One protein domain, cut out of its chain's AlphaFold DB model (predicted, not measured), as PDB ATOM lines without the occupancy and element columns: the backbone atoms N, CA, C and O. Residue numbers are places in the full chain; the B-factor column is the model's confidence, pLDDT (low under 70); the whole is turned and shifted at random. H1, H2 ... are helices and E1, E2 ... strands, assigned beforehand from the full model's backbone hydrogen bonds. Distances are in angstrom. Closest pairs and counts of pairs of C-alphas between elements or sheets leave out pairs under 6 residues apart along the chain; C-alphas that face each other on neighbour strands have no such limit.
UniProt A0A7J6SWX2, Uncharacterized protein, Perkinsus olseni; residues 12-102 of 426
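Overview. This is residues 12 to 102 of the 426 residues of an uncharacterized protein of Perkinsus olseni (UniProt A0A7J6SWX2). A twisted sheet of four antiparallel strands, E1 to E4, forms a wall with helix H2 packed over E1 and E2, while a small hairpin, E5 and E6, crosses it at the E4 side, partly face to face with it. Short helix H1 sits at the end of E4, and a loop, residues 64 to 75, joins it to H2. The printed part has 91 residues, with elements in the order E1 E2 E3 E4 H1 H2 E5 E6, mixed helices and strands. It is compact, with a radius of gyration of the C-alphas of 13.4 A and spans of 36 by 25 by 24 A.

Arrangement. Begin with the sheet of E1, residues 12 to 20, E2, 23 to 32, E3, 37 to 44, and E4, 50 to 56, a meander, each strand the antiparallel neighbour of the one before. Look for N 16 and O 27 at 2.9 A, N 28 and O 41 at 2.8 A, and N 40 and O 53 at 2.8 A, within hydrogen-bond range. H2, residues 76 to 86, is on this sheet at a height of 8.8 A, over E1 and E2 but only just not over E3, on which 2 of its C-alphas fall. It runs along the strands, at 20 degrees to E1 on the local plane; its closest C-alphas to E1 are Asp 77 to Phe 14, 7.0 A. H1, residues 57 to 63, is on the same face, two layers with helices on one face of a sheet; it only just stands up, rising 43 degrees. The hairpin of E5, residues 87 to 92, and E6, 96 to 101, has N 90 and O 98 at 2.9 A. It makes a sandwich, two sheets face to face, with strands at 64 degrees; E4 and E6 touch, closest at the C-alphas of Leu 53 and Ile 99, 6.2 A. In H2 every O i to N i+4 pair is within hydrogen-bond range; in H1, 2 of 3.

Along the chain. Find C-alpha 12 at (148.779, 127.264, 168.841), where E1 begins; it bends by 52 degrees at residue 17 and measures 21.8 A. E2 is 28.5 A long, E3 22.7 A, E4 19.9 A and H2 15.8 A. H1 measures 10.3 A, E5 15.1 A, and E6 16.2 A, ending at C-alpha 101 at (154.544, 139.730, 184.466).

Size, cuts and confidence. The two C-alphas farthest apart, those of Asn 74 and Tyr 94, are 40.5 A apart. The printed part has no cut, and the link from H1 to H2 is long, 12 residues. Mean pLDDT of the printed part is 78.0; look for values under 70 at residues 47, 68 to 69, 71, 73 and 90 to 102.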
ATOM      1  N   LEU A  12     147.547 126.463 168.777       86.00
ATOM      2  CA  LEU A  12     148.779 127.264 168.841       86.00
ATOM      3  C   LEU A  12     148.675 128.479 167.906       86.00
ATOM      4  O   LEU A  12     148.750 128.317 166.689       86.00
ATOM      5  N   VAL A  13     148.562 129.682 168.476       87.81
ATOM      6  CA  VAL A  13     148.385 130.934 167.716       87.81
ATOM      7  C   VAL A  13     149.700 131.696 167.537       87.81
ATOM      8  O   VAL A  13     149.966 132.204 166.451       87.81
ATOM      9  N   PHE A  14     150.553 131.753 168.567       86.81
ATOM     10  CA  PHE A  14     151.800 132.531 168.539       86.81
ATOM     11  C   PHE A  14     152.965 131.760 169.175       86.81
ATOM     12  O   PHE A  14     152.766 130.977 170.106       86.81
ATOM     13  N   GLN A  15     154.192 131.965 168.689       89.12
ATOM     14  CA  GLN A  15     155.399 131.346 169.247       89.12
ATOM     15  C   GLN A  15     156.630 132.236 169.043       89.12
ATOM     16  O   GLN A  15     156.928 132.645 167.922       89.12
ATOM     17  N   GLU A  16     157.377 132.484 170.118       87.31
ATOM     18  CA  GLU A  16     158.552 133.359 170.136       87.31
ATOM     19  C   GLU A  16     159.654 132.802 171.057       87.31
ATOM     20  O   GLU A  16     159.382 132.128 172.051       87.31
ATOM     21  N   GLY A  17     160.922 133.055 170.724       85.56
ATOM     22  CA  GLY A  17     162.067 132.675 171.556       85.56
ATOM     23  C   GLY A  17     162.529 133.837 172.430       85.56
ATOM     24  O   GLY A  17     163.037 134.824 171.900       85.56
ATOM     25  N   LYS A  18     162.421 133.705 173.756       84.06
ATOM     26  CA  LYS A  18     162.864 134.712 174.731       84.06
ATOM     27  C   LYS A  18     164.110 134.247 175.483       84.06
ATOM     28  O   LYS A  18     164.296 133.061 175.749       84.06
ATOM     29  N   LYS A  19     164.958 135.198 175.874       81.94
ATOM     30  CA  LYS A  19     166.034 134.980 176.844       81.94
ATOM     31  C   LYS A  19     165.637 135.588 178.190       81.94
ATOM     32  O   LYS A  19     165.324 136.775 178.228       81.94
ATOM     33  N   VAL A  20     165.655 134.796 179.261       76.44
ATOM     34  CA  VAL A  20     165.310 135.231 180.630       76.44
ATOM     35  C   VAL A  20     166.406 134.743 181.577       76.44
ATOM     36  O   VAL A  20     166.885 133.624 181.413       76.44
ATOM     37  N   GLU A  21     166.891 135.622 182.458       74.25
ATOM     38  CA  GLU A  21     168.041 135.458 183.385       74.25
ATOM     39  C   GLU A  21     169.393 134.966 182.802       74.25
ATOM     40  O   GLU A  21     170.424 135.034 183.466       74.25
ATOM     41  N   GLY A  22     169.448 134.546 181.536       73.12
ATOM     42  CA  GLY A  22     170.633 133.970 180.894       73.12
ATOM     43  C   GLY A  22     170.327 132.706 180.087       73.12
ATOM     44  O   GLY A  22     171.052 132.407 179.134       73.12
ATOM     45  N   GLU A  23     169.230 132.029 180.418       79.62
ATOM     46  CA  GLU A  23     168.730 130.807 179.789       79.62
ATOM     47  C   GLU A  23     167.788 131.131 178.608       79.62
ATOM     48  O   GLU A  23     167.248 132.239 178.492       79.62
ATOM     49  N   TYR A  24     167.617 130.176 177.688       81.06
ATOM     50  CA  TYR A  24     166.787 130.335 176.489       81.06
ATOM     51  C   TYR A  24     165.473 129.562 176.615       81.06
ATOM     52  O   TYR A  24     165.465 128.337 176.748       81.06
ATOM     53  N   TYR A  25     164.371 130.298 176.490       83.81
ATOM     54  CA  TYR A  25     163.006 129.803 176.603       83.81
ATOM     55  C   TYR A  25     162.269 129.957 175.270       83.81
ATOM     56  O   TYR A  25     162.386 130.980 174.593       83.81
ATOM     57  N   ILE A  26     161.468 128.962 174.895       87.38
ATOM     58  CA  ILE A  26     160.500 129.097 173.796       87.38
ATOM     59  C   ILE A  26     159.137 129.351 174.425       87.38
ATOM     60  O   ILE A  26     158.605 128.462 175.083       87.38
ATOM     61  N   VAL A  27     158.562 130.534 174.222       87.62
ATOM     62  CA  VAL A  27     157.206 130.855 174.678       87.62
ATOM     63  C   VAL A  27     156.224 130.564 173.550       87.62
ATOM     64  O   VAL A  27     156.442 130.947 172.404       87.62
ATOM     65  N   SER A  28     155.155 129.843 173.863       88.56
ATOM     66  CA  SER A  28     154.088 129.465 172.935       88.56
ATOM     67  C   SER A  28     152.742 129.849 173.530       88.56
ATOM     68  O   SER A  28     152.502 129.598 174.710       88.56
ATOM     69  N   VAL A  29     151.878 130.455 172.723       88.31
ATOM     70  CA  VAL A  29     150.564 130.945 173.140       88.31
ATOM     71  C   VAL A  29     149.491 130.075 172.504       88.31
ATOM     72  O   VAL A  29     149.394 130.003 171.275       88.31
ATOM     73  N   TYR A  30     148.700 129.421 173.349       88.44
ATOM     74  CA  TYR A  30     147.531 128.652 172.944       88.44
ATOM     75  C   TYR A  30     146.265 129.451 173.239       88.44
ATOM     76  O   TYR A  30     146.140 130.024 174.322       88.44
ATOM     77  N   ASP A  31     145.340 129.481 172.287       87.62
ATOM     78  CA  ASP A  31     144.040 130.138 172.418       87.62
ATOM     79  C   ASP A  31     142.940 129.071 172.490       87.62
ATOM     80  O   ASP A  31     142.842 128.210 171.610       87.62
ATOM     81  N   ASP A  32     142.150 129.097 173.563       86.31
ATOM     82  CA  ASP A  32     141.014 128.207 173.787       86.31
ATOM     83  C   ASP A  32     139.702 129.016 173.741       86.31
ATOM     84  O   ASP A  32     139.281 129.594 174.756       86.31
ATOM     85  N   PRO A  33     139.027 129.054 172.575       82.56
ATOM     86  CA  PRO A  33     137.766 129.768 172.420       82.56
ATOM     87  C   PRO A  33     136.577 129.046 173.075       82.56
ATOM     88  O   PRO A  33     135.539 129.678 173.275       82.56
ATOM     89  N   GLU A  34     136.693 127.761 173.438       82.44
ATOM     90  CA  GLU A  34     135.633 127.036 174.155       82.44
ATOM     91  C   GLU A  34     135.630 127.405 175.646       82.44
ATOM     92  O   GLU A  34     134.566 127.578 176.244       82.44
ATOM     93  N   LEU A  35     136.814 127.592 176.242       81.12
ATOM     94  CA  LEU A  35     136.987 128.005 177.641       81.12
ATOM     95  C   LEU A  35     137.199 129.517 177.834       81.12
ATOM     96  O   LEU A  35     137.271 129.971 178.978       81.12
ATOM     97  N   SER A  36     137.267 130.298 176.749       84.00
ATOM     98  CA  SER A  36     137.529 131.751 176.754       84.00
ATOM     99  C   SER A  36     138.845 132.145 177.440       84.00
ATOM    100  O   SER A  36     138.893 133.085 178.247       84.00
ATOM    101  N   ARG A  37     139.910 131.381 177.163       86.88
ATOM    102  CA  ARG A  37     141.202 131.460 177.860       86.88
ATOM    103  C   ARG A  37     142.391 131.430 176.911       86.88
ATOM    104  O   ARG A  37     142.413 130.681 175.943       86.88
ATOM    105  N   ILE A  38     143.417 132.188 177.279       87.94
ATOM    106  CA  ILE A  38     144.711 132.230 176.602       87.94
ATOM    107  C   ILE A  38     145.761 131.642 177.547       87.94
ATOM    108  O   ILE A  38     145.903 132.088 178.690       87.94
ATOM    109  N   HIS A  39     146.514 130.655 177.065       88.25
ATOM    110  CA  HIS A  39     147.565 129.967 177.810       88.25
ATOM    111  C   HIS A  39     148.949 130.298 177.239       88.25
ATOM    112  O   HIS A  39     149.274 129.924 176.114       88.25
ATOM    113  N   PHE A  40     149.795 130.946 178.037       87.44
ATOM    114  CA  PHE A  40     151.205 131.192 177.734       87.44
ATOM    115  C   PHE A  40     152.051 130.075 178.353       87.44
ATOM    116  O   PHE A  40     152.112 129.948 179.575       87.44
ATOM    117  N   ALA A  41     152.711 129.269 177.523       86.44
ATOM    118  CA  ALA A  41     153.587 128.181 177.951       86.44
ATOM    119  C   ALA A  41     155.036 128.459 177.537       86.44
ATOM    120  O   ALA A  41     155.331 128.538 176.344       86.44
ATOM    121  N   ALA A  42     155.944 128.587 178.505       85.56
ATOM    122  CA  ALA A  42     157.377 128.703 178.249       85.56
ATOM    123  C   ALA A  42     158.077 127.358 178.470       85.56
ATOM    124  O   ALA A  42     157.977 126.778 179.552       85.56
ATOM    125  N   TYR A  43     158.809 126.897 177.458       83.75
ATOM    126  CA  TYR A  43     159.626 125.685 177.497       83.75
ATOM    127  C   TYR A  43     161.092 126.044 177.735       83.75
ATOM    128  O   TYR A  43     161.684 126.782 176.943       83.75
ATOM    129  N   GLU A  44     161.676 125.497 178.795       81.81
ATOM    130  CA  GLU A  44     163.096 125.611 179.122       81.81
ATOM    131  C   GLU A  44     163.915 124.601 178.304       81.81
ATOM    132  O   GLU A  44     163.706 123.391 178.409       81.81
ATOM    133  N   LEU A  45     164.863 125.075 177.491       77.44
ATOM    134  CA  LEU A  45     165.588 124.215 176.543       77.44
ATOM    135  C   LEU A  45     166.622 123.263 177.172       77.44
ATOM    136  O   LEU A  45     167.094 122.365 176.476       77.44
ATOM    137  N   GLU A  46     166.991 123.447 178.445       73.94
ATOM    138  CA  GLU A  46     168.036 122.644 179.107       73.94
ATOM    139  C   GLU A  46     167.498 121.596 180.095       73.94
ATOM    140  O   GLU A  46     168.143 120.565 180.291       73.94
ATOM    141  N   ARG A  47     166.321 121.823 180.701       68.69
ATOM    142  CA  ARG A  47     165.735 120.937 181.730       68.69
ATOM    143  C   ARG A  47     164.401 120.292 181.323       68.69
ATOM    144  O   ARG A  47     163.814 119.587 182.139       68.69
ATOM    145  N   ASP A  48     163.917 120.533 180.097       72.19
ATOM    146  CA  ASP A  48     162.583 120.131 179.596       72.19
ATOM    147  C   ASP A  48     161.405 120.610 180.490       72.19
ATOM    148  O   ASP A  48     160.277 120.116 180.395       72.19
ATOM    149  N   LEU A  49     161.640 121.607 181.353       75.00
ATOM    150  CA  LEU A  49     160.616 122.197 182.213       75.00
ATOM    151  C   LEU A  49     159.669 123.077 181.391       75.00
ATOM    152  O   LEU A  49     160.085 123.796 180.480       75.00
ATOM    153  N   THR A  50     158.378 123.014 181.718       79.44
ATOM    154  CA  THR A  50     157.344 123.856 181.106       79.44
ATOM    155  C   THR A  50     156.624 124.647 182.183       79.44
ATOM    156  O   THR A  50     156.107 124.067 183.134       79.44
ATOM    157  N   TYR A  51     156.547 125.961 181.999       82.69
ATOM    158  CA  TYR A  51     155.881 126.881 182.914       82.69
ATOM    159  C   TYR A  51     154.672 127.500 182.214       82.69
ATOM    160  O   TYR A  51     154.800 128.006 181.098       82.69
ATOM    161  N   THR A  52     153.498 127.450 182.847       83.44
ATOM    162  CA  THR A  52     152.221 127.851 182.235       83.44
ATOM    163  C   THR A  52     151.544 128.983 182.999       83.44
ATOM    164  O   THR A  52     151.191 128.820 184.169       83.44
ATOM    165  N   LEU A  53     151.288 130.091 182.310       83.62
ATOM    166  CA  LEU A  53     150.490 131.230 182.761       83.62
ATOM    167  C   LEU A  53     149.177 131.260 181.961       83.62
ATOM    168  O   LEU A  53     149.160 130.910 180.783       83.62
ATOM    169  N   THR A  54     148.056 131.608 182.593       86.50
ATOM    170  CA  THR A  54     146.721 131.561 181.967       86.50
ATOM    171  C   THR A  54     145.936 132.822 182.289       86.50
ATOM    172  O   THR A  54     145.818 133.174 183.460       86.50
ATOM    173  N   TYR A  55     145.348 133.442 181.266       86.38
ATOM    174  CA  TYR A  55     144.432 134.575 181.396       86.38
ATOM    175  C   TYR A  55     143.059 134.222 180.820       86.38
ATOM    176  O   TYR A  55     142.967 133.548 179.793       86.38
ATOM    177  N   THR A  56     141.985 134.703 181.445       86.75
ATOM    178  CA  THR A  56     140.669 134.790 180.787       86.75
ATOM    179  C   THR A  56     140.701 135.947 179.781       86.75
ATOM    180  O   THR A  56     141.452 136.902 179.986       86.75
ATOM    181  N   TYR A  57     139.883 135.928 178.721       84.88
ATOM    182  CA  TYR A  57     139.826 137.057 177.771       84.88
ATOM    183  C   TYR A  57     139.555 138.415 178.448       84.88
ATOM    184  O   TYR A  57     140.154 139.412 178.056       84.88
ATOM    185  N   SER A  58     138.719 138.449 179.497       83.00
ATOM    186  CA  SER A  58     138.504 139.643 180.330       83.00
ATOM    187  C   SER A  58     139.812 140.193 180.889       83.00
ATOM    188  O   SER A  58     140.120 141.368 180.720       83.00
ATOM    189  N   ASP A  59     140.577 139.312 181.525       83.56
ATOM    190  CA  ASP A  59     141.778 139.618 182.295       83.56
ATOM    191  C   ASP A  59     142.895 140.075 181.350       83.56
ATOM    192  O   ASP A  59     143.613 141.026 181.641       83.56
ATOM    193  N   PHE A  60     142.980 139.436 180.179       84.12
ATOM    194  CA  PHE A  60     143.898 139.788 179.101       84.12
ATOM    195  C   PHE A  60     143.596 141.172 178.505       84.12
ATOM    196  O   PHE A  60     144.517 141.967 178.329       84.12
ATOM    197  N   ASP A  61     142.324 141.506 178.246       82.25
ATOM    198  CA  ASP A  61     141.936 142.854 177.802       82.25
ATOM    199  C   ASP A  61     142.140 143.922 178.897       82.25
ATOM    200  O   ASP A  61     142.389 145.086 178.567       82.25
ATOM    201  N   GLU A  62     142.094 143.568 180.192       82.50
ATOM    202  CA  GLU A  62     142.393 144.519 181.278       82.50
ATOM    203  C   GLU A  62     143.829 145.065 181.186       82.50
ATOM    204  O   GLU A  62     144.035 146.264 181.396       82.50
ATOM    205  N   LEU A  63     144.800 144.226 180.796       79.50
ATOM    206  CA  LEU A  63     146.225 144.585 180.682       79.50
ATOM    207  C   LEU A  63     146.482 145.721 179.680       79.50
ATOM    208  O   LEU A  63     147.405 146.519 179.851       79.50
ATOM    209  N   PHE A  64     145.657 145.821 178.635       80.56
ATOM    210  CA  PHE A  64     145.841 146.790 177.553       80.56
ATOM    211  C   PHE A  64     145.018 148.073 177.723       80.56
ATOM    212  O   PHE A  64     145.138 148.971 176.892       80.56
ATOM    213  N   ARG A  65     144.236 148.223 178.807       76.38
ATOM    214  CA  ARG A  65     143.351 149.389 179.044       76.38
ATOM    215  C   ARG A  65     144.044 150.753 178.997       76.38
ATOM    216  O   ARG A  65     143.400 151.745 178.670       76.38
ATOM    217  N   PHE A  66     145.336 150.808 179.314       71.69
ATOM    218  CA  PHE A  66     146.141 152.034 179.263       71.69
ATOM    219  C   PHE A  66     146.969 152.171 177.967       71.69
ATOM    220  O   PHE A  66     147.523 153.234 177.703       71.69
ATOM    221  N   ASN A  67     147.009 151.130 177.126       74.12
ATOM    222  CA  ASN A  67     147.813 151.044 175.904       74.12
ATOM    223  C   ASN A  67     146.919 151.080 174.651       74.12
ATOM    224  O   ASN A  67     146.629 150.053 174.036       74.12
ATOM    225  N   ALA A  68     146.499 152.285 174.254       65.69
ATOM    226  CA  ALA A  68     145.521 152.509 173.181       65.69
ATOM    227  C   ALA A  68     145.863 151.837 171.830       65.69
ATOM    228  O   ALA A  68     144.957 151.416 171.114       65.69
ATOM    229  N   GLU A  69     147.148 151.694 171.488       68.81
ATOM    230  CA  GLU A  69     147.591 151.034 170.247       68.81
ATOM    231  C   GLU A  69     147.416 149.504 170.282       68.81
ATOM    232  O   GLU A  69     147.116 148.888 169.258       68.81
ATOM    233  N   LEU A  70     147.545 148.893 171.466       71.06
ATOM    234  CA  LEU A  70     147.357 147.453 171.686       71.06
ATOM    235  C   LEU A  70     145.886 147.092 171.925       71.06
ATOM    236  O   LEU A  70     145.472 145.969 171.646       71.06
ATOM    237  N   MET A  71     145.061 148.050 172.355       68.62
ATOM    238  CA  MET A  71     143.612 147.864 172.494       68.62
ATOM    239  C   MET A  71     142.889 147.570 171.164       68.62
ATOM    240  O   MET A  71     141.750 147.108 171.186       68.62
ATOM    241  N   ASN A  72     143.530 147.756 170.006       71.69
ATOM    242  CA  ASN A  72     142.968 147.398 168.701       71.69
ATOM    243  C   ASN A  72     142.884 145.858 168.520       71.69
ATOM    244  O   ASN A  72     143.925 145.197 168.548       71.69
ATOM    245  N   PRO A  73     141.694 145.262 168.295       65.69
ATOM    246  CA  PRO A  73     141.541 143.807 168.173       65.69
ATOM    247  C   PRO A  73     142.203 143.214 166.919       65.69
ATOM    248  O   PRO A  73     142.467 142.018 166.883       65.69
ATOM    249  N   ASN A  74     142.530 144.028 165.908       71.19
ATOM    250  CA  ASN A  74     143.209 143.565 164.691       71.19
ATOM    251  C   ASN A  74     144.725 143.331 164.874       71.19
ATOM    252  O   ASN A  74     145.415 143.078 163.888       71.19
ATOM    253  N   ASN A  75     145.262 143.473 166.092       76.50
ATOM    254  CA  ASN A  75     146.698 143.396 166.383       76.50
ATOM    255  C   ASN A  75     147.010 142.400 167.520       76.50
ATOM    256  O   ASN A  75     147.714 142.718 168.481       76.50
ATOM    257  N   THR A  76     146.449 141.191 167.416       77.62
ATOM    258  CA  THR A  76     146.640 140.066 168.354       77.62
ATOM    259  C   THR A  76     148.111 139.783 168.636       77.62
ATOM    260  O   THR A  76     148.520 139.668 169.788       77.62
ATOM    261  N   ASP A  77     148.925 139.746 167.587       82.19
ATOM    262  CA  ASP A  77     150.317 139.308 167.652       82.19
ATOM    263  C   ASP A  77     151.173 140.291 168.463       82.19
ATOM    264  O   ASP A  77     152.015 139.872 169.253       82.19
ATOM    265  N   ALA A  78     150.900 141.599 168.364       81.94
ATOM    266  CA  ALA A  78     151.563 142.601 169.197       81.94
ATOM    267  C   ALA A  78     151.123 142.535 170.670       81.94
ATOM    268  O   ALA A  78     151.938 142.804 171.549       81.94
ATOM    269  N   ARG A  79     149.870 142.146 170.963       83.00
ATOM    270  CA  ARG A  79     149.422 141.886 172.347       83.00
ATOM    271  C   ARG A  79     150.160 140.688 172.944       83.00
ATOM    272  O   ARG A  79     150.652 140.773 174.068       83.00
ATOM    273  N   PHE A  80     150.271 139.594 172.187       86.69
ATOM    274  CA  PHE A  80     151.022 138.408 172.604       86.69
ATOM    275  C   PHE A  80     152.504 138.739 172.817       86.69
ATOM    276  O   PHE A  80     153.032 138.452 173.888       86.69
ATOM    277  N   HIS A  81     153.142 139.426 171.865       86.25
ATOM    278  CA  HIS A  81     154.528 139.886 171.975       86.25
ATOM    279  C   HIS A  81     154.756 140.811 173.186       86.25
ATOM    280  O   HIS A  81     155.707 140.613 173.935       86.25
ATOM    281  N   TRP A  82     153.862 141.776 173.445       86.25
ATOM    282  CA  TRP A  82     153.971 142.694 174.589       86.25
ATOM    283  C   TRP A  82     153.944 141.964 175.939       86.25
ATOM    284  O   TRP A  82     154.695 142.333 176.850       86.25
ATOM    285  N   VAL A  83     153.118 140.918 176.066       83.31
ATOM    286  CA  VAL A  83     153.106 140.047 177.251       83.31
ATOM    287  C   VAL A  83     154.380 139.209 177.302       83.31
ATOM    288  O   VAL A  83     155.057 139.235 178.326       83.31
ATOM    289  N   VAL A  84     154.767 138.542 176.205       84.25
ATOM    290  CA  VAL A  84     156.009 137.748 176.114       84.25
ATOM    291  C   VAL A  84     157.227 138.577 176.535       84.25
ATOM    292  O   VAL A  84     157.999 138.121 177.380       84.25
ATOM    293  N   GLU A  85     157.371 139.815 176.054       83.12
ATOM    294  CA  GLU A  85     158.437 140.754 176.439       83.12
ATOM    295  C   GLU A  85     158.485 141.000 177.962       83.12
ATOM    296  O   GLU A  85     159.576 141.108 178.526       83.12
ATOM    297  N   ARG A  86     157.337 140.985 178.653       80.88
ATOM    298  CA  ARG A  86     157.194 141.278 180.097       80.88
ATOM    299  C   ARG A  86     157.123 140.060 181.021       80.88
ATOM    300  O   ARG A  86     157.193 140.250 182.231       80.88
ATOM    301  N   LEU A  87     157.037 138.837 180.489       80.62
ATOM    302  CA  LEU A  87     157.098 137.609 181.297       80.62
ATOM    303  C   LEU A  87     158.430 137.496 182.054       80.62
ATOM    304  O   LEU A  87     159.490 137.540 181.424       80.62
ATOM    305  N   ASP A  88     158.379 137.283 183.361       77.56
ATOM    306  CA  ASP A  88     159.557 137.077 184.208       77.56
ATOM    307  C   ASP A  88     159.305 135.966 185.240       77.56
ATOM    308  O   ASP A  88     158.156 135.587 185.499       77.56
ATOM    309  N   PHE A  89     160.373 135.401 185.803       73.69
ATOM    310  CA  PHE A  89     160.281 134.283 186.742       73.69
ATOM    311  C   PHE A  89     160.249 134.766 188.192       73.69
ATOM    312  O   PHE A  89     161.276 135.075 188.793       73.69
ATOM    313  N   ILE A  90     159.062 134.755 188.798       66.62
ATOM    314  CA  ILE A  90     158.926 134.977 190.236       66.62
ATOM    315  C   ILE A  90     159.210 133.655 190.960       66.62
ATOM    316  O   ILE A  90     158.453 132.682 190.868       66.62
ATOM    317  N   VAL A  91     160.311 133.631 191.711       57.03
ATOM    318  CA  VAL A  91     160.640 132.542 192.638       57.03
ATOM    319  C   VAL A  91     159.641 132.577 193.796       57.03
ATOM    320  O   VAL A  91     159.634 133.512 194.593       57.03
ATOM    321  N   GLN A  92     158.779 131.561 193.893       50.31
ATOM    322  CA  GLN A  92     157.849 131.404 195.011       50.31
ATOM    323  C   GLN A  92     158.353 130.280 195.928       50.31
ATOM    324  O   GLN A  92     158.180 129.102 195.615       50.31
ATOM    325  N   ASP A  93     158.954 130.673 197.061       47.50
ATOM    326  CA  ASP A  93     159.854 129.921 197.973       47.50
ATOM    327  C   ASP A  93     159.526 128.451 198.327       47.50
ATOM    328  O   ASP A  93     160.380 127.751 198.868       47.50
ATOM    329  N   TYR A  94     158.314 127.959 198.055       50.19
ATOM    330  CA  TYR A  94     157.841 126.632 198.477       50.19
ATOM    331  C   TYR A  94     157.257 125.756 197.356       50.19
ATOM    332  O   TYR A  94     156.908 124.609 197.625       50.19
ATOM    333  N   LEU A  95     157.126 126.259 196.120       49.66
ATOM    334  CA  LEU A  95     156.458 125.540 195.015       49.66
ATOM    335  C   LEU A  95     157.164 125.650 193.649       49.66
ATOM    336  O   LEU A  95     156.634 125.166 192.652       49.66
ATOM    337  N   GLY A  96     158.368 126.228 193.612       56.69
ATOM    338  CA  GLY A  96     159.164 126.406 192.394       56.69
ATOM    339  C   GLY A  96     158.872 127.717 191.658       56.69
ATOM    340  O   GLY A  96     158.030 128.518 192.073       56.69
ATOM    341  N   ASN A  97     159.606 127.946 190.569       58.47
ATOM    342  CA  ASN A  97     159.489 129.165 189.771       58.47
ATOM    343  C   ASN A  97     158.122 129.215 189.079       58.47
ATOM    344  O   ASN A  97     157.682 128.233 188.477       58.47
ATOM    345  N   LYS A  98     157.469 130.378 189.120       65.38
ATOM    346  CA  LYS A  98     156.288 130.676 188.305       65.38
ATOM    347  C   LYS A  98     156.605 131.810 187.350       65.38
ATOM    348  O   LYS A  98     157.383 132.698 187.679       65.38
ATOM    349  N   ILE A  99     155.964 131.782 186.189       64.69
ATOM    350  CA  ILE A  99     155.934 132.938 185.301       64.69
ATOM    351  C   ILE A  99     154.797 133.848 185.739       64.69
ATOM    352  O   ILE A  99     153.664 133.393 185.895       64.69
ATOM    353  N   ASP A 100     155.119 135.124 185.881       69.06
ATOM    354  CA  ASP A 100     154.170 136.226 185.986       69.06
ATOM    355  C   ASP A 100     154.676 137.376 185.091       69.06
ATOM    356  O   ASP A 100     155.695 137.240 184.409       69.06
ATOM    357  N   MET A 101     153.988 138.513 185.062       68.69
ATOM    358  CA  MET A 101     154.544 139.730 184.466       68.69
ATOM    359  C   MET A 101     155.447 140.453 185.468       68.69
ATOM    360  O   MET A 101     155.095 140.603 186.639       68.69
ATOM    361  N   ALA A 102     156.588 140.963 185.002       62.66
ATOM    362  CA  ALA A 102     157.439 141.831 185.808       62.66
ATOM    363  C   ALA A 102     156.661 143.083 186.260       62.66
ATOM    364  O   ALA A 102     156.160 143.849 185.433       62.66
TER     365      ALA A 102